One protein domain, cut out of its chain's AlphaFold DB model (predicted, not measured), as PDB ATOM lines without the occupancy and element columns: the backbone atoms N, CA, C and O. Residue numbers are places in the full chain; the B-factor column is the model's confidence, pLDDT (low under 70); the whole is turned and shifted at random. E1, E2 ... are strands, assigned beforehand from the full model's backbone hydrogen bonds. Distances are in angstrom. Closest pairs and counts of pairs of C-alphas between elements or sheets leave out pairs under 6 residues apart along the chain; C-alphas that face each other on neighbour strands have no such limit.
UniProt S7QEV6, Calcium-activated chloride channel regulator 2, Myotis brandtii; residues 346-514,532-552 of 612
ATOM      1  N   GLU A 346     504.923 203.474 818.042       85.25
ATOM      2  CA  GLU A 346     504.382 204.760 817.617       85.25
ATOM      3  C   GLU A 346     503.683 205.426 818.798       85.25
ATOM      4  O   GLU A 346     502.753 204.881 819.399       85.25
ATOM      5  N   LEU A 347     504.196 206.588 819.179       89.56
ATOM      6  CA  LEU A 347     503.660 207.374 820.281       89.56
ATOM      7  C   LEU A 347     502.524 208.280 819.797       89.56
ATOM      8  O   LEU A 347     501.556 208.482 820.531       89.56
ATOM      9  N   GLU A 348     502.637 208.785 818.565       87.94
ATOM     10  CA  GLU A 348     501.666 209.679 817.932       87.94
ATOM     11  C   GLU A 348     501.740 209.592 816.398       87.94
ATOM     12  O   GLU A 348     502.831 209.485 815.831       87.94
ATOM     13  N   SER A 349     500.575 209.682 815.748       85.88
ATOM     14  CA  SER A 349     500.397 209.884 814.304       85.88
ATOM     15  C   SER A 349     499.293 210.920 814.108       85.88
ATOM     16  O   SER A 349     498.116 210.576 814.070       85.88
ATOM     17  N   MET A 350     499.656 212.197 814.045       84.06
ATOM     18  CA  MET A 350     498.697 213.299 813.933       84.06
ATOM     19  C   MET A 350     498.846 213.961 812.570       84.06
ATOM     20  O   MET A 350     499.959 214.313 812.181       84.06
ATOM     21  N   GLY A 351     497.744 214.152 811.849       85.38
ATOM     22  CA  GLY A 351     497.734 214.842 810.564       85.38
ATOM     23  C   GLY A 351     496.533 215.768 810.426       85.38
ATOM     24  O   GLY A 351     495.440 215.429 810.869       85.38
ATOM     25  N   GLU A 352     496.730 216.935 809.816       84.75
ATOM     26  CA  GLU A 352     495.662 217.911 809.588       84.75
ATOM     27  C   GLU A 352     495.894 218.703 808.294       84.75
ATOM     28  O   GLU A 352     497.030 218.980 807.898       84.75
ATOM     29  N   ASN A 353     494.805 219.115 807.642       86.44
ATOM     30  CA  ASN A 353     494.843 220.091 806.557       86.44
ATOM     31  C   ASN A 353     494.890 221.515 807.133       86.44
ATOM     32  O   ASN A 353     493.867 222.115 807.458       86.44
ATOM     33  N   VAL A 354     496.092 222.075 807.232       90.50
ATOM     34  CA  VAL A 354     496.348 223.357 807.895       90.50
ATOM     35  C   VAL A 354     496.174 224.521 806.920       90.50
ATOM     36  O   VAL A 354     496.807 224.580 805.861       90.50
ATOM     37  N   LYS A 355     495.318 225.484 807.280       93.06
ATOM     38  CA  LYS A 355     495.073 226.714 806.502       93.06
ATOM     39  C   LYS A 355     496.328 227.602 806.414       93.06
ATOM     40  O   LYS A 355     497.200 227.508 807.276       93.06
ATOM     41  N   PRO A 356     496.414 228.503 805.417       92.38
ATOM     42  CA  PRO A 356     497.489 229.490 805.336       92.38
ATOM     43  C   PRO A 356     497.669 230.257 806.649       92.38
ATOM     44  O   PRO A 356     496.682 230.695 807.250       92.38
ATOM     45  N   HIS A 357     498.916 230.420 807.094       88.31
ATOM     46  CA  HIS A 357     499.285 231.132 808.325       88.31
ATOM     47  C   HIS A 357     498.662 230.573 809.620       88.31
ATOM     48  O   HIS A 357     498.625 231.268 810.634       88.31
ATOM     49  N   HIS A 358     498.170 229.333 809.594       93.31
ATOM     50  CA  HIS A 358     497.757 228.590 810.784       93.31
ATOM     51  C   HIS A 358     498.809 227.535 811.136       93.31
ATOM     52  O   HIS A 358     499.710 227.246 810.344       93.31
ATOM     53  N   GLN A 359     498.694 226.971 812.337       93.69
ATOM     54  CA  GLN A 359     499.628 225.973 812.843       93.69
ATOM     55  C   GLN A 359     498.902 224.705 813.287       93.69
ATOM     56  O   GLN A 359     497.845 224.793 813.913       93.69
ATOM     57  N   LEU A 360     499.516 223.553 813.029       93.62
ATOM     58  CA  LEU A 360     499.210 222.305 813.722       93.62
ATOM     59  C   LEU A 360     500.085 222.243 814.973       93.62
ATOM     60  O   LEU A 360     501.309 222.295 814.868       93.62
ATOM     61  N   LYS A 361     499.480 222.141 816.156       94.75
ATOM     62  CA  LYS A 361     500.208 222.079 817.427       94.75
ATOM     63  C   LYS A 361     499.651 220.971 818.309       94.75
ATOM     64  O   LYS A 361     498.460 220.971 818.598       94.75
ATOM     65  N   SER A 362     500.521 220.087 818.785       93.50
ATOM     66  CA  SER A 362     500.151 218.974 819.668       93.50
ATOM     67  C   SER A 362     501.282 218.651 820.650       93.50
ATOM     68  O   SER A 362     502.347 219.279 820.640       93.50
ATOM     69  N   THR A 363     501.027 217.726 821.574       93.56
ATOM     70  CA  THR A 363     501.983 217.263 822.584       93.56
ATOM     71  C   THR A 363     501.949 215.745 822.698       93.56
ATOM     72  O   THR A 363     500.920 215.174 823.051       93.56
ATOM     73  N   VAL A 364     503.109 215.118 822.505       93.19
ATOM     74  CA  VAL A 364     503.330 213.688 822.731       93.19
ATOM     75  C   VAL A 364     503.959 213.476 824.101       93.19
ATOM     76  O   VAL A 364     504.836 214.232 824.515       93.19
ATOM     77  N   THR A 365     503.558 212.430 824.821       92.56
ATOM     78  CA  THR A 365     504.218 212.064 826.083       92.56
ATOM     79  C   THR A 365     505.160 210.886 825.871       92.56
ATOM     80  O   THR A 365     504.722 209.803 825.480       92.56
ATOM     81  N   VAL A 366     506.445 211.092 826.169       92.50
ATOM     82  CA  VAL A 366     507.447 210.022 826.264       92.50
ATOM     83  C   VAL A 366     507.519 209.600 827.727       92.50
ATOM     84  O   VAL A 366     507.880 210.399 828.586       92.50
ATOM     85  N   ASP A 367     507.137 208.370 828.042       89.44
ATOM     86  CA  ASP A 367     507.187 207.853 829.412       89.44
ATOM     87  C   ASP A 367     508.532 207.178 829.733       89.44
ATOM     88  O   ASP A 367     509.338 206.914 828.845       89.44
ATOM     89  N   ASN A 368     508.772 206.856 831.009       86.62
ATOM     90  CA  ASN A 368     510.055 206.320 831.488       86.62
ATOM     91  C   ASN A 368     510.456 204.981 830.841       86.62
ATOM     92  O   ASN A 368     511.644 204.661 830.775       86.62
ATOM     93  N   SER A 369     509.484 204.190 830.373       84.94
ATOM     94  CA  SER A 369     509.765 202.916 829.703       84.94
ATOM     95  C   SER A 369     510.192 203.093 828.242       84.94
ATOM     96  O   SER A 369     510.584 202.118 827.606       84.94
ATOM     97  N   MET A 370     510.161 204.324 827.726       89.44
ATOM     98  CA  MET A 370     510.488 204.707 826.353       89.44
ATOM     99  C   MET A 370     511.652 205.702 826.314       89.44
ATOM    100  O   MET A 370     512.060 206.251 827.335       89.44
ATOM    101  N   GLY A 371     512.184 205.949 825.118       88.50
ATOM    102  CA  GLY A 371     513.096 207.064 824.866       88.50
ATOM    103  C   GLY A 371     514.237 206.730 823.912       88.50
ATOM    104  O   GLY A 371     514.768 207.636 823.270       88.50
ATOM    105  N   ASN A 372     514.594 205.456 823.753       88.81
ATOM    106  CA  ASN A 372     515.645 205.062 822.812       88.81
ATOM    107  C   ASN A 372     515.161 205.223 821.364       88.81
ATOM    108  O   ASN A 372     513.984 205.019 821.080       88.81
ATOM    109  N   ASP A 373     516.060 205.600 820.454       86.62
ATOM    110  CA  ASP A 373     515.775 205.806 819.022       86.62
ATOM    111  C   ASP A 373     514.553 206.690 818.730       86.62
ATOM    112  O   ASP A 373     513.840 206.499 817.739       86.62
ATOM    113  N   THR A 374     514.302 207.676 819.594       92.81
ATOM    114  CA  THR A 374     513.149 208.561 819.438       92.81
ATOM    115  C   THR A 374     513.318 209.433 818.200       92.81
ATOM    116  O   THR A 374     514.306 210.159 818.061       92.81
ATOM    117  N   THR A 375     512.346 209.358 817.296       92.75
ATOM    118  CA  THR A 375     512.370 210.043 816.006       92.75
ATOM    119  C   THR A 375     511.077 210.818 815.795       92.75
ATOM    120  O   THR A 375     509.985 210.271 815.941       92.75
ATOM    121  N   PHE A 376     511.217 212.080 815.391       94.88
ATOM    122  CA  PHE A 376     510.129 212.908 814.880       94.88
ATOM    123  C   PHE A 376     510.228 212.954 813.357       94.88
ATOM    124  O   PHE A 376     511.242 213.402 812.813       94.88
ATOM    125  N   LEU A 377     509.188 212.480 812.676       94.12
ATOM    126  CA  LEU A 377     509.037 212.570 811.229       94.12
ATOM    127  C   LEU A 377     507.897 213.532 810.909       94.12
ATOM    128  O   LEU A 377     506.761 213.306 811.315       94.12
ATOM    129  N   VAL A 378     508.211 214.582 810.160       95.00
ATOM    130  CA  VAL A 378     507.239 215.527 809.615       95.00
ATOM    131  C   VAL A 378     507.117 215.284 808.118       95.00
ATOM    132  O   VAL A 378     508.137 215.221 807.431       95.00
ATOM    133  N   THR A 379     505.896 215.176 807.604       93.06
ATOM    134  CA  THR A 379     505.630 215.089 806.162       93.06
ATOM    135  C   THR A 379     504.654 216.171 805.717       93.06
ATOM    136  O   THR A 379     503.814 216.639 806.493       93.06
ATOM    137  N   TRP A 380     504.794 216.603 804.462       92.81
ATOM    138  CA  TRP A 380     503.934 217.620 803.863       92.81
ATOM    139  C   TRP A 380     503.666 217.368 802.377       92.81
ATOM    140  O   TRP A 380     504.283 216.511 801.744       92.81
ATOM    141  N   GLN A 381     502.733 218.141 801.812       87.12
ATOM    142  CA  GLN A 381     502.322 218.038 800.408       87.12
ATOM    143  C   GLN A 381     502.678 219.254 799.545       87.12
ATOM    144  O   GLN A 381     502.644 219.148 798.328       87.12
ATOM    145  N   THR A 382     503.039 220.411 800.095       86.69
ATOM    146  CA  THR A 382     503.417 221.573 799.266       86.69
ATOM    147  C   THR A 382     504.861 221.507 798.764       86.69
ATOM    148  O   THR A 382     505.661 220.672 799.179       86.69
ATOM    149  N   SER A 383     505.231 222.419 797.863       84.38
ATOM    150  CA  SER A 383     506.571 222.472 797.261       84.38
ATOM    151  C   SER A 383     507.701 222.813 798.238       84.38
ATOM    152  O   SER A 383     508.857 222.589 797.893       84.38
ATOM    153  N   GLY A 384     507.391 223.348 799.423       88.62
ATOM    154  CA  GLY A 384     508.346 223.729 800.469       88.62
ATOM    155  C   GLY A 384     507.917 223.221 801.849       88.62
ATOM    156  O   GLY A 384     506.711 223.054 802.048       88.62
ATOM    157  N   PRO A 385     508.867 223.004 802.781       92.25
ATOM    158  CA  PRO A 385     508.567 222.538 804.133       92.25
ATOM    159  C   PRO A 385     507.769 223.576 804.940       92.25
ATOM    160  O   PRO A 385     507.898 224.779 804.680       92.25
ATOM    161  N   PRO A 386     506.974 223.138 805.935       94.88
ATOM    162  CA  PRO A 386     506.467 224.032 806.971       94.88
ATOM    163  C   PRO A 386     507.616 224.539 807.850       94.88
ATOM    164  O   PRO A 386     508.713 223.976 807.851       94.88
ATOM    165  N   ASP A 387     507.349 225.577 808.637       96.31
ATOM    166  CA  ASP A 387     508.257 225.932 809.728       96.31
ATOM    167  C   ASP A 387     507.963 225.046 810.948       96.31
ATOM    168  O   ASP A 387     506.806 224.867 811.329       96.31
ATOM    169  N   ILE A 388     509.006 224.429 811.500       97.12
ATOM    170  CA  ILE A 388     508.936 223.355 812.491       97.12
ATOM    171  C   ILE A 388     509.569 223.839 813.790       97.12
ATOM    172  O   ILE A 388     510.746 224.205 813.817       97.12
ATOM    173  N   GLU A 389     508.817 223.739 814.882       96.88
ATOM    174  CA  GLU A 389     509.308 223.945 816.241       96.88
ATOM    175  C   GLU A 389     509.010 222.714 817.100       96.88
ATOM    176  O   GLU A 389     507.881 222.228 817.143       96.88
ATOM    177  N   LEU A 390     510.015 222.218 817.821       96.88
ATOM    178  CA  LEU A 390     509.883 221.128 818.785       96.88
ATOM    179  C   LEU A 390     510.478 221.549 820.129       96.88
ATOM    180  O   LEU A 390     511.596 222.061 820.204       96.88
ATOM    181  N   PHE A 391     509.735 221.291 821.196       95.06
ATOM    182  CA  PHE A 391     510.052 221.662 822.566       95.06
ATOM    183  C   PHE A 391     510.229 220.397 823.411       95.06
ATOM    184  O   PHE A 391     509.293 219.614 823.579       95.06
ATOM    185  N   GLU A 392     511.435 220.214 823.947       93.06
ATOM    186  CA  GLU A 392     511.765 219.164 824.919       93.06
ATOM    187  C   GLU A 392     511.193 219.527 826.311       93.06
ATOM    188  O   GLU A 392     511.147 220.720 826.642       93.06
ATOM    189  N   PRO A 393     510.825 218.553 827.178       91.12
ATOM    190  CA  PRO A 393     510.253 218.819 828.505       91.12
ATOM    191  C   PRO A 393     511.049 219.790 829.395       91.12
ATOM    192  O   PRO A 393     510.483 220.461 830.254       91.12
ATOM    193  N   ASN A 394     512.369 219.864 829.215       85.19
ATOM    194  CA  ASN A 394     513.278 220.698 830.008       85.19
ATOM    195  C   ASN A 394     513.488 222.123 829.445       85.19
ATOM    196  O   ASN A 394     514.227 222.907 830.042       85.19
ATOM    197  N   GLY A 395     512.886 222.449 828.295       82.50
ATOM    198  CA  GLY A 395     512.991 223.754 827.641       82.50
ATOM    199  C   GLY A 395     513.991 223.863 826.483       82.50
ATOM    200  O   GLY A 395     514.066 224.936 825.873       82.50
ATOM    201  N   ARG A 396     514.739 222.808 826.126       91.94
ATOM    202  CA  ARG A 396     515.512 222.787 824.870       91.94
ATOM    203  C   ARG A 396     514.557 222.850 823.677       91.94
ATOM    204  O   ARG A 396     513.492 222.235 823.680       91.94
ATOM    205  N   LYS A 397     514.958 223.595 822.648       93.94
ATOM    206  CA  LYS A 397     514.178 223.782 821.424       93.94
ATOM    207  C   LYS A 397     514.946 223.283 820.215       93.94
ATOM    208  O   LYS A 397     516.148 223.529 820.109       93.94
ATOM    209  N   TYR A 398     514.225 222.638 819.316       96.12
ATOM    210  CA  TYR A 398     514.684 222.272 817.989       96.12
ATOM    211  C   TYR A 398     513.831 223.018 816.972       96.12
ATOM    212  O   TYR A 398     512.625 223.174 817.159       96.12
ATOM    213  N   TYR A 399     514.467 223.474 815.907       96.69
ATOM    214  CA  TYR A 399     513.822 224.193 814.818       96.69
ATOM    215  C   TYR A 399     514.050 223.458 813.499       96.69
ATOM    216  O   TYR A 399     514.861 222.534 813.434       96.69
ATOM    217  N   THR A 400     513.418 223.928 812.428       95.69
ATOM    218  CA  THR A 400     513.526 223.396 811.060       95.69
ATOM    219  C   THR A 400     514.957 223.023 810.638       95.69
ATOM    220  O   THR A 400     515.177 221.954 810.082       95.69
ATOM    221  N   HIS A 401     515.964 223.843 810.964       94.50
ATOM    222  CA  HIS A 401     517.367 223.591 810.591       94.50
ATOM    223  C   HIS A 401     518.030 222.409 811.326       94.50
ATOM    224  O   HIS A 401     519.115 221.982 810.939       94.50
ATOM    225  N   ASN A 402     517.429 221.911 812.409       96.19
ATOM    226  CA  ASN A 402     517.902 220.717 813.111       96.19
ATOM    227  C   ASN A 402     517.392 219.424 812.465       96.19
ATOM    228  O   ASN A 402     517.919 218.356 812.770       96.19
ATOM    229  N   PHE A 403     516.380 219.508 811.598       95.69
ATOM    230  CA  PHE A 403     515.833 218.362 810.889       95.69
ATOM    231  C   PHE A 403     516.642 218.087 809.619       95.69
ATOM    232  O   PHE A 403     517.044 218.997 808.893       95.69
ATOM    233  N   THR A 404     516.822 216.808 809.312       93.94
ATOM    234  CA  THR A 404     517.294 216.365 808.002       93.94
ATOM    235  C   THR A 404     516.114 216.403 807.042       93.94
ATOM    236  O   THR A 404     515.169 215.631 807.197       93.94
ATOM    237  N   ILE A 405     516.163 217.318 806.076       94.31
ATOM    238  CA  ILE A 405     515.087 217.546 805.107       94.31
ATOM    239  C   ILE A 405     515.385 216.798 803.810       94.31
ATOM    240  O   ILE A 405     516.431 217.006 803.193       94.31
ATOM    241  N   ASN A 406     514.434 215.980 803.370       91.81
ATOM    242  CA  ASN A 406     514.397 215.416 802.031       91.81
ATOM    243  C   ASN A 406     513.340 216.159 801.210       91.81
ATOM    244  O   ASN A 406     512.140 215.903 801.309       91.81
ATOM    245  N   GLN A 407     513.794 217.114 800.396       91.19
ATOM    246  CA  GLN A 407     512.890 217.976 799.636       91.19
ATOM    247  C   GLN A 407     512.114 217.220 798.550       91.19
ATOM    248  O   GLN A 407     510.986 217.598 798.242       91.19
ATOM    249  N   ALA A 408     512.706 216.163 797.981       89.19
ATOM    250  CA  ALA A 408     512.062 215.359 796.947       89.19
ATOM    251  C   ALA A 408     510.871 214.584 797.524       89.19
ATOM    252  O   ALA A 408     509.775 214.655 796.976       89.19
ATOM    253  N   LEU A 409     511.074 213.942 798.678       90.44
ATOM    254  CA  LEU A 409     510.049 213.134 799.347       90.44
ATOM    255  C   LEU A 409     509.156 213.964 800.286       90.44
ATOM    256  O   LEU A 409     508.199 213.448 800.857       90.44
ATOM    257  N   ARG A 410     509.428 215.268 800.428       93.50
ATOM    258  CA  ARG A 410     508.686 216.199 801.295       93.50
ATOM    259  C   ARG A 410     508.617 215.697 802.743       93.50
ATOM    260  O   ARG A 410     507.547 215.665 803.356       93.50
ATOM    261  N   THR A 411     509.770 215.276 803.261       94.25
ATOM    262  CA  THR A 411     509.929 214.770 804.629       94.25
ATOM    263  C   THR A 411     511.016 215.529 805.386       94.25
ATOM    264  O   THR A 411     512.003 216.004 804.821       94.25
ATOM    265  N   ALA A 412     510.831 215.670 806.696       95.69
ATOM    266  CA  ALA A 412     511.807 216.241 807.610       95.69
ATOM    267  C   ALA A 412     511.919 215.332 808.830       95.69
ATOM    268  O   ALA A 412     510.931 215.068 809.516       95.69
ATOM    269  N   ARG A 413     513.131 214.850 809.107       93.94
ATOM    270  CA  ARG A 413     513.392 213.894 810.185       93.94
ATOM    271  C   ARG A 413     514.338 214.474 811.227       93.94
ATOM    272  O   ARG A 413     515.429 214.926 810.888       93.94
ATOM    273  N   LEU A 414     513.967 214.359 812.497       95.12
ATOM    274  CA  LEU A 414     514.842 214.630 813.633       95.12
ATOM    275  C   LEU A 414     514.995 213.367 814.479       95.12
ATOM    276  O   LEU A 414     514.010 212.797 814.945       95.12
ATOM    277  N   TRP A 415     516.242 212.955 814.693       92.38
ATOM    278  CA  TRP A 415     516.600 211.906 815.645       92.38
ATOM    279  C   TRP A 415     517.069 212.546 816.950       92.38
ATOM    280  O   TRP A 415     517.937 213.423 816.934       92.38
ATOM    281  N   ILE A 416     516.494 212.118 818.073       93.75
ATOM    282  CA  ILE A 416     516.895 212.598 819.395       93.75
ATOM    283  C   ILE A 416     518.110 211.787 819.865       93.75
ATOM    284  O   ILE A 416     518.018 210.564 819.960       93.75
ATOM    285  N   PRO A 417     519.247 212.438 820.169       88.81
ATOM    286  CA  PRO A 417     520.450 211.724 820.556       88.81
ATOM    287  C   PRO A 417     520.329 211.074 821.934       88.81
ATOM    288  O   PRO A 417     520.011 211.740 822.919       88.81
ATOM    289  N   GLY A 418     520.671 209.785 822.002       88.38
ATOM    290  CA  GLY A 418     520.608 208.991 823.228       88.38
ATOM    291  C   GLY A 418     519.176 208.602 823.601       88.38
ATOM    292  O   GLY A 418     518.337 208.365 822.734       88.38
ATOM    293  N   THR A 419     518.902 208.510 824.901       90.00
ATOM    294  CA  THR A 419     517.551 208.257 825.414       90.00
ATOM    295  C   THR A 419     516.819 209.589 825.569       90.00
ATOM    296  O   THR A 419     517.243 210.446 826.347       90.00
ATOM    297  N   ALA A 420     515.725 209.769 824.829       92.31
ATOM    298  CA  ALA A 420     514.875 210.946 824.930       92.31
ATOM    299  C   ALA A 420     514.327 211.111 826.350       92.31
ATOM    300  O   ALA A 420     513.986 210.138 827.027       92.31
ATOM    301  N   GLN A 421     514.246 212.359 826.800       91.31
ATOM    302  CA  GLN A 421     513.830 212.660 828.158       91.31
ATOM    303  C   GLN A 421     512.355 212.320 828.390       91.31
ATOM    304  O   GLN A 421     511.509 212.710 827.576       91.31
ATOM    305  N   PRO A 422     512.028 211.666 829.519       91.75
ATOM    306  CA  PRO A 422     510.643 211.431 829.880       91.75
ATOM    307  C   PRO A 422     509.897 212.735 830.171       91.75
ATOM    308  O   PRO A 422     510.373 213.592 830.921       91.75
ATOM    309  N   GLY A 423     508.696 212.865 829.614       92.44
ATOM    310  CA  GLY A 423     507.816 214.010 829.801       92.44
ATOM    311  C   GLY A 423     507.049 214.409 828.538       92.44
ATOM    312  O   GLY A 423     507.073 213.690 827.534       92.44
ATOM    313  N   PRO A 424     506.353 215.558 828.592       93.50
ATOM    314  CA  PRO A 424     505.612 216.103 827.462       93.50
ATOM    315  C   PRO A 424     506.546 216.798 826.460       93.50
ATOM    316  O   PRO A 424     507.207 217.782 826.788       93.50
ATOM    317  N   TRP A 425     506.565 216.304 825.228       95.50
ATOM    318  CA  TRP A 425     507.227 216.924 824.086       95.50
ATOM    319  C   TRP A 425     506.179 217.627 823.228       95.50
ATOM    320  O   TRP A 425     505.269 216.988 822.705       95.50
ATOM    321  N   THR A 426     506.290 218.943 823.074       95.75
ATOM    322  CA  THR A 426     505.337 219.737 822.285       95.75
ATOM    323  C   THR A 426     505.946 220.062 820.933       95.75
ATOM    324  O   THR A 426     507.101 220.471 820.875       95.75
ATOM    325  N   TYR A 427     505.177 219.944 819.856       95.69
ATOM    326  CA  TYR A 427     505.596 220.380 818.527       95.69
ATOM    327  C   TYR A 427     504.577 221.342 817.916       95.69
ATOM    328  O   TYR A 427     503.386 221.288 818.233       95.69
ATOM    329  N   ALA A 428     505.053 222.230 817.051       96.25
ATOM    330  CA  ALA A 428     504.242 223.138 816.257       96.25
ATOM    331  C   ALA A 428     504.751 223.148 814.810       96.25
ATOM    332  O   ALA A 428     505.943 223.339 814.569       96.25
ATOM    333  N   LEU A 429     503.842 222.926 813.862       96.44
ATOM    334  CA  LEU A 429     504.093 223.038 812.432       96.44
ATOM    335  C   LEU A 429     503.309 224.220 811.875       96.44
ATOM    336  O   LEU A 429     502.078 224.189 811.831       96.44
ATOM    337  N   ASN A 430     504.016 225.242 811.416       94.88
ATOM    338  CA  ASN A 430     503.418 226.453 810.878       94.88
ATOM    339  C   ASN A 430     503.308 226.349 809.356       94.88
ATOM    340  O   ASN A 430     504.314 226.200 808.653       94.88
ATOM    341  N   ASN A 431     502.090 226.487 808.829       94.25
ATOM    342  CA  ASN A 431     501.889 226.608 807.394       94.25
ATOM    343  C   ASN A 431     502.271 228.025 806.936       94.25
ATOM    344  O   ASN A 431     501.496 228.977 807.055       94.25
ATOM    345  N   THR A 432     503.480 228.155 806.398       90.06
ATOM    346  CA  THR A 432     504.031 229.412 805.873       90.06
ATOM    347  C   THR A 432     503.558 229.738 804.453       90.06
ATOM    348  O   THR A 432     503.827 230.834 803.962       90.06
ATOM    349  N   HIS A 433     502.835 228.823 803.797       88.88
ATOM    350  CA  HIS A 433     502.349 228.991 802.427       88.88
ATOM    351  C   HIS A 433     500.992 229.696 802.373       88.88
ATOM    352  O   HIS A 433     500.235 229.744 803.341       88.88
ATOM    353  N   HIS A 434     500.660 230.208 801.188       89.88
ATOM    354  CA  HIS A 434     499.370 230.848 800.903       89.88
ATOM    355  C   HIS A 434     498.261 229.857 800.510       89.88
ATOM    356  O   HIS A 434     497.133 230.273 800.251       89.88
ATOM    357  N   SER A 435     498.559 228.556 800.468       89.62
ATOM    358  CA  SER A 435     497.608 227.480 800.168       89.62
ATOM    359  C   SER A 435     497.389 226.567 801.375       89.62
ATOM    360  O   SER A 435     498.219 226.494 802.282       89.62
ATOM    361  N   LEU A 436     496.264 225.846 801.369       89.00
ATOM    362  CA  LEU A 436     496.028 224.738 802.295       89.00
ATOM    363  C   LEU A 436     497.163 223.711 802.157       89.00
ATOM    364  O   LEU A 436     497.616 223.442 801.043       89.00
ATOM    365  N   GLN A 437     497.628 223.165 803.276       87.56
ATOM    366  CA  GLN A 437     498.713 222.191 803.298       87.56
ATOM    367  C   GLN A 437     498.358 221.056 804.255       87.56
ATOM    368  O   GLN A 437     498.075 221.310 805.423       87.56
ATOM    369  N   SER A 438     498.404 219.814 803.773       87.75
ATOM    370  CA  SER A 438     498.324 218.647 804.650       87.75
ATOM    371  C   SER A 438     499.661 218.470 805.363       87.75
ATOM    372  O   SER A 438     500.697 218.327 804.706       87.75
ATOM    373  N   LEU A 439     499.638 218.553 806.691       91.56
ATOM    374  CA  LEU A 439     500.798 218.421 807.565       91.56
ATOM    375  C   LEU A 439     500.596 217.231 808.487       91.56
ATOM    376  O   LEU A 439     499.559 217.133 809.138       91.56
ATOM    377  N   LYS A 440     501.598 216.353 808.566       90.44
ATOM    378  CA  LYS A 440     501.560 215.175 809.432       90.44
ATOM    379  C   LYS A 440     502.829 215.057 810.263       90.44
ATOM    380  O   LYS A 440     503.929 215.279 809.760       90.44
ATOM    381  N   VAL A 441     502.661 214.680 811.527       92.50
ATOM    382  CA  VAL A 441     503.736 214.319 812.452       92.50
ATOM    383  C   VAL A 441     503.551 212.882 812.898       92.50
ATOM    384  O   VAL A 441     502.497 212.501 813.406       92.50
ATOM    385  N   THR A 442     504.609 212.098 812.744       90.69
ATOM    386  CA  THR A 442     504.707 210.747 813.282       90.69
ATOM    387  C   THR A 442     505.872 210.693 814.259       90.69
ATOM    388  O   THR A 442     507.000 211.066 813.926       90.69
ATOM    389  N   VAL A 443     505.594 210.225 815.475       92.69
ATOM    390  CA  VAL A 443     506.584 210.088 816.545       92.69
ATOM    391  C   VAL A 443     506.757 208.617 816.877       92.69
ATOM    392  O   VAL A 443     505.816 207.947 817.304       92.69
ATOM    393  N   THR A 444     507.976 208.117 816.722       90.38
ATOM    394  CA  THR A 444     508.342 206.747 817.092       90.38
ATOM    395  C   THR A 444     509.402 206.748 818.180       90.38
ATOM    396  O   THR A 444     510.222 207.659 818.269       90.38
ATOM    397  N   SER A 445     509.382 205.729 819.035       90.12
ATOM    398  CA  SER A 445     510.380 205.526 820.086       90.12
ATOM    399  C   SER A 445     510.513 204.038 820.413       90.12
ATOM    400  O   SER A 445     509.637 203.238 820.086       90.12
ATOM    401  N   ARG A 446     511.600 203.639 821.063       85.12
ATOM    402  CA  ARG A 446     511.853 202.271 821.532       85.12
ATOM    403  C   ARG A 446     511.944 202.227 823.048       85.12
ATOM    404  O   ARG A 446     512.160 203.248 823.707       85.12
ATOM    405  N   ALA A 447     511.796 201.016 823.581       83.75
ATOM    406  CA  ALA A 447     511.935 200.767 825.005       83.75
ATOM    407  C   ALA A 447     513.295 201.278 825.511       83.75
ATOM    408  O   ALA A 447     514.334 201.025 824.895       83.75
ATOM    409  N   SER A 448     513.285 202.004 826.627       83.12
ATOM    410  CA  SER A 448     514.507 202.530 827.241       83.12
ATOM    411  C   SER A 448     515.349 201.413 827.867       83.12
ATOM    412  O   SER A 448     516.577 201.485 827.838       83.12
ATOM    413  N   HIS A 449     514.697 200.363 828.385       73.31
ATOM    414  CA  HIS A 449     515.330 199.242 829.081       73.31
ATOM    415  C   HIS A 449     514.582 197.921 828.838       73.31
ATOM    416  O   HIS A 449     513.354 197.887 828.813       73.31
ATOM    417  N   SER A 450     515.311 196.804 828.744       62.72
ATOM    418  CA  SER A 450     514.738 195.466 828.505       62.72
ATOM    419  C   SER A 450     513.966 194.884 829.698       62.72
ATOM    420  O   SER A 450     513.109 194.022 829.518       62.72
ATOM    421  N   ALA A 451     514.245 195.349 830.919       61.22
ATOM    422  CA  ALA A 451     513.659 194.809 832.147       61.22
ATOM    423  C   ALA A 451     512.222 195.286 832.424       61.22
ATOM    424  O   ALA A 451     511.521 194.665 833.225       61.22
ATOM    425  N   GLN A 452     511.780 196.379 831.794       66.75
ATOM    426  CA  GLN A 452     510.435 196.917 831.965       66.75
ATOM    427  C   GLN A 452     509.752 197.024 830.597       66.75
ATOM    428  O   GLN A 452     510.095 197.915 829.821       66.75
ATOM    429  N   PRO A 453     508.786 196.142 830.280       70.12
ATOM    430  CA  PRO A 453     508.078 196.237 829.016       70.12
ATOM    431  C   PRO A 453     507.272 197.543 828.978       70.12
ATOM    432  O   PRO A 453     506.626 197.892 829.979       70.12
ATOM    433  N   PRO A 454     507.290 198.270 827.851       83.88
ATOM    434  CA  PRO A 454     506.513 199.487 827.716       83.88
ATOM    435  C   PRO A 454     505.015 199.194 827.635       83.88
ATOM    436  O   PRO A 454     504.592 198.078 827.323       83.88
ATOM    437  N   ALA A 455     504.208 200.222 827.901       85.94
ATOM    438  CA  ALA A 455     502.794 200.182 827.548       85.94
ATOM    439  C   ALA A 455     502.656 200.023 826.024       85.94
ATOM    440  O   ALA A 455     503.407 200.635 825.261       85.94
ATOM    441  N   THR A 456     501.716 199.206 825.573       82.31
ATOM    442  CA  THR A 456     501.391 198.980 824.166       82.31
ATOM    443  C   THR A 456     499.883 199.018 823.981       82.31
ATOM    444  O   THR A 456     499.123 198.717 824.902       82.31
ATOM    445  N   VAL A 457     499.463 199.419 822.783       84.25
ATOM    446  CA  VAL A 457     498.071 199.354 822.348       84.25
ATOM    447  C   VAL A 457     497.998 198.541 821.067       84.25
ATOM    448  O   VAL A 457     498.784 198.742 820.139       84.25
ATOM    449  N   GLU A 458     497.068 197.603 821.024       77.31
ATOM    450  CA  GLU A 458     496.738 196.843 819.827       77.31
ATOM    451  C   GLU A 458     495.303 197.146 819.446       77.31
ATOM    452  O   GLU A 458     494.405 196.885 820.236       77.31
ATOM    453  N   ALA A 459     495.094 197.678 818.246       78.56
ATOM    454  CA  ALA A 459     493.766 197.880 817.688       78.56
ATOM    455  C   ALA A 459     493.465 196.802 816.639       78.56
ATOM    456  O   ALA A 459     494.384 196.281 815.996       78.56
ATOM    457  N   PHE A 460     492.192 196.452 816.484       72.12
ATOM    458  CA  PHE A 460     491.702 195.601 815.401       72.12
ATOM    459  C   PHE A 460     490.204 195.817 815.177       72.12
ATOM    460  O   PHE A 460     489.462 196.151 816.102       72.12
ATOM    461  N   VAL A 461     489.768 195.620 813.938       71.00
ATOM    462  CA  VAL A 461     488.354 195.588 813.557       71.00
ATOM    463  C   VAL A 461     487.851 194.147 813.542       71.00
ATOM    464  O   VAL A 461     488.602 193.232 813.222       71.00
ATOM    465  N   GLU A 462     486.587 193.935 813.905       65.38
ATOM    466  CA  GLU A 462     485.970 192.599 813.949       65.38
ATOM    467  C   GLU A 462     485.963 191.891 812.590       65.38
ATOM    468  O   GLU A 462     486.104 190.674 812.514       65.38
ATOM    469  N   LYS A 463     485.744 192.656 811.518       65.62
ATOM    470  CA  LYS A 463     485.569 192.142 810.162       65.62
ATOM    471  C   LYS A 463     486.005 193.169 809.127       65.62
ATOM    472  O   LYS A 463     485.794 194.369 809.289       65.62
ATOM    473  N   ASP A 464     486.540 192.653 808.029       62.25
ATOM    474  CA  ASP A 464     487.069 193.438 806.911       62.25
ATOM    475  C   ASP A 464     485.987 194.030 806.003       62.25
ATOM    476  O   ASP A 464     486.213 195.012 805.295       62.25
ATOM    477  N   SER A 465     484.797 193.432 805.996       67.06
ATOM    478  CA  SER A 465     483.657 193.954 805.253       67.06
ATOM    479  C   SER A 465     482.347 193.683 805.979       67.06
ATOM    480  O   SER A 465     482.183 192.675 806.668       67.06
ATOM    481  N   THR A 466     481.401 194.601 805.825       74.00
ATOM    482  CA  THR A 466     480.035 194.460 806.330       74.00
ATOM    483  C   THR A 466     479.046 194.991 805.296       74.00
ATOM    484  O   THR A 466     479.419 195.757 804.408       74.00
ATOM    485  N   SER A 467     477.778 194.601 805.390       77.75
ATOM    486  CA  SER A 467     476.694 195.187 804.596       77.75
ATOM    487  C   SER A 467     475.810 196.051 805.481       77.75
ATOM    488  O   SER A 467     475.453 195.642 806.585       77.75
ATOM    489  N   PHE A 468     475.421 197.225 804.994       74.94
ATOM    490  CA  PHE A 468     474.446 198.071 805.676       74.94
ATOM    491  C   PHE A 468     473.147 197.280 805.951       74.94
ATOM    492  O   PHE A 468     472.694 196.550 805.062       74.94
ATOM    493  N   PRO A 469     472.533 197.394 807.147       70.12
ATOM    494  CA  PRO A 469     472.879 198.266 808.281       70.12
ATOM    495  C   PRO A 469     473.755 197.599 809.365       70.12
ATOM    496  O   PRO A 469     473.800 198.068 810.496       70.12
ATOM    497  N   HIS A 470     474.434 196.483 809.077       73.94
ATOM    498  CA  HIS A 470     475.173 195.735 810.099       73.94
ATOM    499  C   HIS A 470     476.418 196.501 810.586       73.94
ATOM    500  O   HIS A 470     477.275 196.834 809.755       73.94
ATOM    501  N   PRO A 471     476.584 196.693 811.909       72.06
ATOM    502  CA  PRO A 471     477.690 197.458 812.479       72.06
ATOM    503  C   PRO A 471     479.036 196.739 812.323       72.06
ATOM    504  O   PRO A 471     479.090 195.533 812.051       72.06
ATOM    505  N   VAL A 472     480.121 197.490 812.518       74.00
ATOM    506  CA  VAL A 472     481.494 196.982 812.652       74.00
ATOM    507  C   VAL A 472     481.984 197.320 814.051       74.00
ATOM    508  O   VAL A 472     481.944 198.483 814.445       74.00
ATOM    509  N   MET A 473     482.469 196.318 814.782       74.50
ATOM    510  CA  MET A 473     483.047 196.538 816.106       74.50
ATOM    511  C   MET A 473     484.542 196.853 815.995       74.50
ATOM    512  O   MET A 473     485.280 196.179 815.269       74.50
ATOM    513  N   ILE A 474     484.985 197.874 816.731       78.06
ATOM    514  CA  ILE A 474     486.391 198.279 816.838       78.06
ATOM    515  C   ILE A 474     486.872 197.933 818.241       78.06
ATOM    516  O   ILE A 474     486.309 198.398 819.230       78.06
ATOM    517  N   TYR A 475     487.939 197.146 818.321       77.69
ATOM    518  CA  TYR A 475     488.538 196.729 819.578       77.69
ATOM    519  C   TYR A 475     489.913 197.360 819.762       77.69
ATOM    520  O   TYR A 475     490.674 197.544 818.808       77.69
ATOM    521  N   ALA A 476     490.253 197.633 821.020       80.69
ATOM    522  CA  ALA A 476     491.588 198.033 821.429       80.69
ATOM    523  C   ALA A 476     491.992 197.298 822.712       80.69
ATOM    524  O   ALA A 476     491.223 197.219 823.664       80.69
ATOM    525  N   ASN A 477     493.216 196.777 822.747       76.69
ATOM    526  CA  ASN A 477     493.811 196.144 823.916       76.69
ATOM    527  C   ASN A 477     495.005 196.975 824.387       76.69
ATOM    528  O   ASN A 477     495.993 197.106 823.660       76.69
ATOM    529  N   VAL A 478     494.913 197.526 825.597       83.62
ATOM    530  CA  VAL A 478     495.974 198.325 826.214       83.62
ATOM    531  C   VAL A 478     496.649 197.505 827.308       83.62
ATOM    532  O   VAL A 478     496.016 197.097 828.282       83.62
ATOM    533  N   ARG A 479     497.956 197.272 827.174       74.75
ATOM    534  CA  ARG A 479     498.710 196.390 828.075       74.75
ATOM    535  C   ARG A 479     500.110 196.902 828.375       74.75
ATOM    536  O   ARG A 479     500.704 197.618 827.581       74.75
ATOM    537  N   LYS A 480     500.675 196.485 829.504       74.25
ATOM    538  CA  LYS A 480     502.090 196.637 829.856       74.25
ATOM    539  C   LYS A 480     502.685 195.245 830.050       74.25
ATOM    540  O   LYS A 480     502.448 194.579 831.058       74.25
ATOM    541  N   GLY A 481     503.422 194.769 829.049       68.25
ATOM    542  CA  GLY A 481     503.816 193.360 828.975       68.25
ATOM    543  C   GLY A 481     502.588 192.447 828.895       68.25
ATOM    544  O   GLY A 481     501.794 192.560 827.967       68.25
ATOM    545  N   PHE A 482     502.426 191.560 829.878       60.16
ATOM    546  CA  PHE A 482     501.285 190.636 829.963       60.16
ATOM    547  C   PHE A 482     500.121 191.154 830.819       60.16
ATOM    548  O   PHE A 482     499.144 190.432 831.000       60.16
ATOM    549  N   TYR A 483     500.227 192.364 831.373       61.91
ATOM    550  CA  TYR A 483     499.221 192.927 832.272       61.91
ATOM    551  C   TYR A 483     498.357 193.959 831.540       61.91
ATOM    552  O   TYR A 483     498.927 194.842 830.894       61.91
ATOM    553  N   PRO A 484     497.017 193.892 831.630       70.62
ATOM    554  CA  PRO A 484     496.149 194.925 831.073       70.62
ATOM    555  C   PRO A 484     496.308 196.241 831.845       70.62
ATOM    556  O   PRO A 484     496.590 196.242 833.046       70.62
ATOM    557  N   ILE A 485     496.133 197.366 831.154       79.06
ATOM    558  CA  ILE A 485     496.077 198.694 831.772       79.06
ATOM    559  C   ILE A 485     494.609 199.097 831.884       79.06
ATOM    560  O   ILE A 485     493.964 199.360 830.875       79.06
ATOM    561  N   LEU A 486     494.103 199.158 833.116       77.94
ATOM    562  CA  LEU A 486     492.728 199.568 833.408       77.94
ATOM    563  C   LEU A 486     492.586 201.096 833.372       77.94
ATOM    564  O   LEU A 486     493.548 201.818 833.648       77.94
ATOM    565  N   ASN A 487     491.372 201.582 833.095       76.06
ATOM    566  CA  ASN A 487     491.025 203.012 833.056       76.06
ATOM    567  C   ASN A 487     491.837 203.835 832.035       76.06
ATOM    568  O   ASN A 487     491.987 205.052 832.182       76.06
ATOM    569  N   ALA A 488     492.377 203.191 830.997       83.94
ATOM    570  CA  ALA A 488     492.994 203.900 829.887       83.94
ATOM    571  C   ALA A 488     491.919 204.678 829.110       83.94
ATOM    572  O   ALA A 488     490.852 204.156 828.805       83.94
ATOM    573  N   THR A 489     492.199 205.935 828.763       88.31
ATOM    574  CA  THR A 489     491.346 206.661 827.811       88.31
ATOM    575  C   THR A 489     491.754 206.235 826.412       88.31
ATOM    576  O   THR A 489     492.866 206.536 825.981       88.31
ATOM    577  N   VAL A 490     490.865 205.527 825.720       88.75
ATOM    578  CA  VAL A 490     491.106 205.055 824.359       88.75
ATOM    579  C   VAL A 490     490.141 205.741 823.407       88.75
ATOM    580  O   VAL A 490     488.932 205.776 823.633       88.75
ATOM    581  N   THR A 491     490.699 206.274 822.328       89.38
ATOM    582  CA  THR A 491     489.953 206.958 821.280       89.38
ATOM    583  C   THR A 491     490.318 206.324 819.945       89.38
ATOM    584  O   THR A 491     491.500 206.196 819.629       89.38
ATOM    585  N   ALA A 492     489.316 205.912 819.177       87.44
ATOM    586  CA  ALA A 492     489.464 205.441 817.812       87.44
ATOM    587  C   ALA A 492     489.131 206.577 816.841       87.44
ATOM    588  O   ALA A 492     488.071 207.191 816.943       87.44
ATOM    589  N   THR A 493     490.019 206.833 815.886       83.75
ATOM    590  CA  THR A 493     489.772 207.769 814.784       83.75
ATOM    591  C   THR A 493     489.545 206.961 813.516       83.75
ATOM    592  O   THR A 493     490.414 206.195 813.103       83.75
ATOM    593  N   ILE A 494     488.367 207.108 812.919       81.75
ATOM    594  CA  ILE A 494     487.986 206.488 811.654       81.75
ATOM    595  C   ILE A 494     488.166 207.544 810.570       81.75
ATOM    596  O   ILE A 494     487.526 208.590 810.622       81.75
ATOM    597  N   GLU A 495     489.031 207.275 809.596       73.38
ATOM    598  CA  GLU A 495     489.299 208.169 808.467       73.38
ATOM    599  C   GLU A 495     488.565 207.651 807.214       73.38
ATOM    600  O   GLU A 495     489.060 206.735 806.550       73.38
ATOM    601  N   PRO A 496     487.368 208.177 806.891       68.06
ATOM    602  CA  PRO A 496     486.679 207.847 805.649       68.06
ATOM    603  C   PRO A 496     487.395 208.482 804.448       68.06
ATOM    604  O   PRO A 496     488.089 209.487 804.564       68.06
ATOM    605  N   GLU A 497     487.219 207.904 803.259       58.25
ATOM    606  CA  GLU A 497     487.987 208.316 802.074       58.25
ATOM    607  C   GLU A 497     487.662 209.736 801.578       58.25
ATOM    608  O   GLU A 497     488.521 210.411 801.012       58.25
ATOM    609  N   THR A 498     486.421 210.186 801.764       56.28
ATOM    610  CA  THR A 498     485.934 211.466 801.216       56.28
ATOM    611  C   THR A 498     485.289 212.382 802.252       56.28
ATOM    612  O   THR A 498     484.929 213.511 801.919       56.28
ATOM    613  N   GLU A 499     485.172 211.930 803.500       64.88
ATOM    614  CA  GLU A 499     484.499 212.653 804.581       64.88
ATOM    615  C   GLU A 499     485.489 213.037 805.689       64.88
ATOM    616  O   GLU A 499     486.655 212.635 805.678       64.88
ATOM    617  N   GLU A 500     485.048 213.862 806.640       69.00
ATOM    618  CA  GLU A 500     485.883 214.214 807.788       69.00
ATOM    619  C   GLU A 500     486.076 213.004 808.721       69.00
ATOM    620  O   GLU A 500     485.152 212.202 808.889       69.00
ATOM    621  N   PRO A 501     487.257 212.857 809.351       73.12
ATOM    622  CA  PRO A 501     487.496 211.789 810.310       73.12
ATOM    623  C   PRO A 501     486.502 211.808 811.472       73.12
ATOM    624  O   PRO A 501     486.281 212.837 812.113       73.12
ATOM    625  N   VAL A 502     485.949 210.640 811.790       80.88
ATOM    626  CA  VAL A 502     485.041 210.449 812.922       80.88
ATOM    627  C   VAL A 502     485.835 209.929 814.109       80.88
ATOM    628  O   VAL A 502     486.596 208.972 813.996       80.88
ATOM    629  N   THR A 503     485.654 210.555 815.265       82.06
ATOM    630  CA  THR A 503     486.345 210.175 816.499       82.06
ATOM    631  C   THR A 503     485.365 209.501 817.453       82.06
ATOM    632  O   THR A 503     484.357 210.096 817.826       82.06
ATOM    633  N   LEU A 504     485.672 208.274 817.869       84.31
ATOM    634  CA  LEU A 504     484.881 207.472 818.799       84.31
ATOM    635  C   LEU A 504     485.678 207.224 820.076       84.31
ATOM    636  O   LEU A 504     486.830 206.792 820.028       84.31
ATOM    637  N   LYS A 505     485.071 207.461 821.238       85.31
ATOM    638  CA  LYS A 505     485.662 207.044 822.512       85.31
ATOM    639  C   LYS A 505     485.310 205.578 822.743       85.31
ATOM    640  O   LYS A 505     484.134 205.245 822.787       85.31
ATOM    641  N   LEU A 506     486.315 204.723 822.908       82.50
ATOM    642  CA  LEU A 506     486.074 203.324 823.246       82.50
ATOM    643  C   LEU A 506     485.818 203.204 824.751       82.50
ATOM    644  O   LEU A 506     486.504 203.835 825.562       82.50
ATOM    645  N   LEU A 507     484.810 202.413 825.109       71.44
ATOM    646  CA  LEU A 507     484.455 202.123 826.492       71.44
ATOM    647  C   LEU A 507     485.123 200.812 826.917       71.44
ATOM    648  O   LEU A 507     485.052 199.812 826.209       71.44
ATOM    649  N   ASP A 508     485.791 200.842 828.068       66.31
ATOM    650  CA  ASP A 508     486.247 199.645 828.776       66.31
ATOM    651  C   ASP A 508     485.163 199.270 829.793       66.31
ATOM    652  O   ASP A 508     485.239 199.598 830.975       66.31
ATOM    653  N   ASP A 509     484.079 198.694 829.285       57.31
ATOM    654  CA  ASP A 509     482.898 198.274 830.047       57.31
ATOM    655  C   ASP A 509     482.964 196.788 830.452       57.31
ATOM    656  O   ASP A 509     481.988 196.211 830.927       57.31
ATOM    657  N   GLY A 510     484.118 196.144 830.241       52.19
ATOM    658  CA  GLY A 510     484.295 194.712 830.462       52.19
ATOM    659  C   GLY A 510     483.557 193.811 829.461       52.19
ATOM    660  O   GLY A 510     483.689 192.591 829.566       52.19
ATOM    661  N   ALA A 511     482.833 194.357 828.471       47.38
ATOM    662  CA  ALA A 511     482.254 193.581 827.365       47.38
ATOM    663  C   ALA A 511     483.313 193.133 826.351       47.38
ATOM    664  O   ALA A 511     483.084 192.224 825.549       47.38
ATOM    665  N   GLY A 512     484.491 193.761 826.393       43.53
ATOM    666  CA  GLY A 512     485.664 193.364 825.633       43.53
ATOM    667  C   GLY A 512     486.290 192.068 826.152       43.53
ATOM    668  O   GLY A 512     486.381 191.803 827.349       43.53
ATOM    669  N   ASN A 513     486.791 191.253 825.228       42.69
ATOM    670  CA  ASN A 513     487.594 190.079 825.542       42.69
ATOM    671  C   ASN A 513     488.940 190.485 826.190       42.69
ATOM    672  O   ASN A 513     489.935 190.686 825.492       42.69
ATOM    673  N   ILE A 514     488.981 190.583 827.522       39.84
ATOM    674  CA  ILE A 514     490.214 190.807 828.289       39.84
ATOM    675  C   ILE A 514     490.690 189.473 828.866       39.84
ATOM    676  O   ILE A 514     490.086 188.905 829.774       39.84
ATOM    677  N   TRP A 532     504.555 210.663 834.735       69.00
ATOM    678  CA  TRP A 532     503.847 211.088 833.528       69.00
ATOM    679  C   TRP A 532     502.999 209.946 832.961       69.00
ATOM    680  O   TRP A 532     503.404 208.783 833.028       69.00
ATOM    681  N   GLY A 533     501.847 210.287 832.370       81.44
ATOM    682  CA  GLY A 533     501.031 209.344 831.597       81.44
ATOM    683  C   GLY A 533     501.765 208.808 830.362       81.44
ATOM    684  O   GLY A 533     502.941 209.094 830.145       81.44
ATOM    685  N   PHE A 534     501.081 208.026 829.531       87.69
ATOM    686  CA  PHE A 534     501.640 207.526 828.275       87.69
ATOM    687  C   PHE A 534     500.715 207.851 827.101       87.69
ATOM    688  O   PHE A 534     499.503 207.946 827.272       87.69
ATOM    689  N   SER A 535     501.298 207.987 825.908       86.12
ATOM    690  CA  SER A 535     500.573 208.040 824.634       86.12
ATOM    691  C   SER A 535     501.036 206.892 823.751       86.12
ATOM    692  O   SER A 535     502.242 206.636 823.661       86.12
ATOM    693  N   ARG A 536     500.095 206.175 823.135       88.75
ATOM    694  CA  ARG A 536     500.361 205.091 822.185       88.75
ATOM    695  C   ARG A 536     499.351 205.160 821.054       88.75
ATOM    696  O   ARG A 536     498.167 205.341 821.309       88.75
ATOM    697  N   THR A 537     499.829 204.973 819.830       85.81
ATOM    698  CA  THR A 537     498.995 204.907 818.628       85.81
ATOM    699  C   THR A 537     499.195 203.551 817.957       85.81
ATOM    700  O   THR A 537     500.309 203.027 817.920       85.81
ATOM    701  N   SER A 538     498.116 202.961 817.448       82.06
ATOM    702  CA  SER A 538     498.147 201.699 816.705       82.06
ATOM    703  C   SER A 538     497.057 201.705 815.641       82.06
ATOM    704  O   SER A 538     495.973 202.234 815.878       82.06
ATOM    705  N   SER A 539     497.350 201.141 814.469       75.75
ATOM    706  CA  SER A 539     496.385 201.034 813.373       75.75
ATOM    707  C   SER A 539     495.489 199.814 813.582       75.75
ATOM    708  O   SER A 539     495.993 198.709 813.780       75.75
ATOM    709  N   GLY A 540     494.170 200.015 813.520       66.12
ATOM    710  CA  GLY A 540     493.171 198.942 813.615       66.12
ATOM    711  C   GLY A 540     492.899 198.206 812.300       66.12
ATOM    712  O   GLY A 540     492.131 197.248 812.303       66.12
ATOM    713  N   GLY A 541     493.522 198.633 811.196       67.75
ATOM    714  CA  GLY A 541     493.238 198.145 809.845       67.75
ATOM    715  C   GLY A 541     492.205 199.007 809.112       67.75
ATOM    716  O   GLY A 541     491.957 200.151 809.486       67.75
ATOM    717  N   SER A 542     491.624 198.460 808.045       67.00
ATOM    718  CA  SER A 542     490.583 199.106 807.239       67.00
ATOM    719  C   SER A 542     489.426 198.144 806.987       67.00
ATOM    720  O   SER A 542     489.628 196.934 806.886       67.00
ATOM    721  N   PHE A 543     488.217 198.686 806.850       71.44
ATOM    722  CA  PHE A 543     487.011 197.915 806.563       71.44
ATOM    723  C   PHE A 543     486.158 198.609 805.498       71.44
ATOM    724  O   PHE A 543     486.238 199.824 805.325       71.44
ATOM    725  N   SER A 544     485.321 197.832 804.811       70.94
ATOM    726  CA  SER A 544     484.400 198.328 803.781       70.94
ATOM    727  C   SER A 544     482.941 198.084 804.170       70.94
ATOM    728  O   SER A 544     482.585 196.996 804.626       70.94
ATOM    729  N   VAL A 545     482.074 199.074 803.941       75.19
ATOM    730  CA  VAL A 545     480.621 198.963 804.161       75.19
ATOM    731  C   VAL A 545     479.903 198.931 802.813       75.19
ATOM    732  O   VAL A 545     479.939 199.890 802.047       75.19
ATOM    733  N   LEU A 546     479.246 197.814 802.503       76.62
ATOM    734  CA  LEU A 546     478.539 197.590 801.244       76.62
ATOM    735  C   LEU A 546     477.057 197.964 801.346       76.62
ATOM    736  O   LEU A 546     476.417 197.750 802.374       76.62
ATOM    737  N   GLY A 547     476.483 198.431 800.234       70.75
ATOM    738  CA  GLY A 547     475.031 198.601 800.100       70.75
ATOM    739  C   GLY A 547     474.443 199.786 800.869       70.75
ATOM    740  O   GLY A 547     473.255 199.756 801.168       70.75
ATOM    741  N   VAL A 548     475.249 200.809 801.179       72.94
ATOM    742  CA  VAL A 548     474.790 202.047 801.829       72.94
ATOM    743  C   VAL A 548     473.812 202.786 800.894       72.94
ATOM    744  O   VAL A 548     474.214 203.190 799.799       72.94
ATOM    745  N   PRO A 549     472.523 202.947 801.260       71.56
ATOM    746  CA  PRO A 549     471.546 203.642 800.418       71.56
ATOM    747  C   PRO A 549     471.865 205.140 800.297       71.56
ATOM    748  O   PRO A 549     472.440 205.725 801.210       71.56
ATOM    749  N   THR A 550     471.450 205.794 799.210       66.94
ATOM    750  CA  THR A 550     471.571 207.255 799.052       66.94
ATOM    751  C   THR A 550     470.325 207.968 799.600       66.94
ATOM    752  O   THR A 550     469.214 207.693 799.153       66.94
ATOM    753  N   GLY A 551     470.495 208.897 800.552       66.50
ATOM    754  CA  GLY A 551     469.408 209.693 801.159       66.50
ATOM    755  C   GLY A 551     469.229 209.458 802.670       66.50
ATOM    756  O   GLY A 551     469.975 208.670 803.232       66.50
ATOM    757  N   PRO A 552     468.280 210.144 803.342       59.25
ATOM    758  CA  PRO A 552     467.999 209.934 804.763       59.25
ATOM    759  C   PRO A 552     467.405 208.540 804.995       59.25
ATOM    760  O   PRO A 552     466.398 208.173 804.385       59.25
TER     761      PRO A 552
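Overview. This is residues 346 to 514 and 532 to 552 of the 612 residues of the protein "Calcium-activated chloride channel regulator 2" of Myotis brandtii (UniProt S7QEV6). Look for two lobes side by side: a well-formed sandwich of two sheets face to face, made by E1 to E9, and a looser lobe of three strand pairs, E10 with E12, E13 with E14, and E11 with E15. Residues 532 to 543, with no named element, run from the sandwich past E1 to E15. The printed part has 190 residues, with no named helix and fifteen named strands, E1 to E15 in order; the class is all strand, though under half of the residues, 93, are in named strands. The sandwich sheets run E1 E9 E3 E7 E6 and E2 E8 E4 E5, both antiparallel; of the small pairs, E11 and E15 are parallel and the others antiparallel. The whole is compact, with a radius of gyration of the C-alphas of 18.8 A, and flat, spanning 51 by 48 by 24 A.

Arrangement. Begin with the five-stranded sheet, twisted, with C-alphas up to 4.4 A off its best plane: edge strand E1, residues 346 to 354; E9, 437 to 447; E3, 370 to 380; E7, 411 to 415; and edge strand E6, 404 to 406. Here N 350 and O 441 are 2.9 A apart, N 377 and O 442 2.9 A, N 376 and O 414 2.9 A, and N 404 and O 413 2.8 A. E6 and E7 form a hairpin. The other sheet has E2, 359 to 366; E8, 423 to 430; E4, 387 to 391; and E5, 397 to 399; find N 364 and O 425 at 2.9 A, N 389 and O 428 at 2.9 A, and, in the hairpin E4 and E5, N 390 and O 398 at 2.9 A. The two best planes are 12 degrees apart. In the other lobe, E10, 455 to 461, and E12, 474 to 480, have N 458 and O 477 at 2.9 A. The hairpin of E13, 490 to 494, and E14, 502 to 506, has N 492 and O 504 at 2.8 A; the closest C-alphas of E12 and E13, Ala 476 and Val 490, are 7.6 A apart. E11, 465 to 467, and E15, 544 to 546, have N 466 and O 544 at 2.9 A. Each of E1 to E9 is apart from each of E10 to E15.

Along the chain. Find C-alpha 346 at (504.382, 204.760, 817.617); E1 runs 22.5 A from there. E9 is 33.2 A long, ending at C-alpha 447, (511.935, 200.767, 825.005). E3 is 26.7 A long and bends by 73 degrees at residue 373. E8 measures 23.1 A, E2 22.3 A, E10 20.6 A and E12 20.5 A. E15 ends at C-alpha 546, (478.539, 197.590, 801.244).

Size, cuts and confidence. The C-alphas farthest apart, of Ala 451 and Gly 551, are 56.0 A apart. Residues 515 to 531 are not printed, and C-alphas 514 and 532 are 25.0 A apart across this cut. Of the links that are printed whole, none is long. Mean pLDDT of the printed part is 82.8; 29 residues are under 70, among them 496 to 500 and 508 to 514.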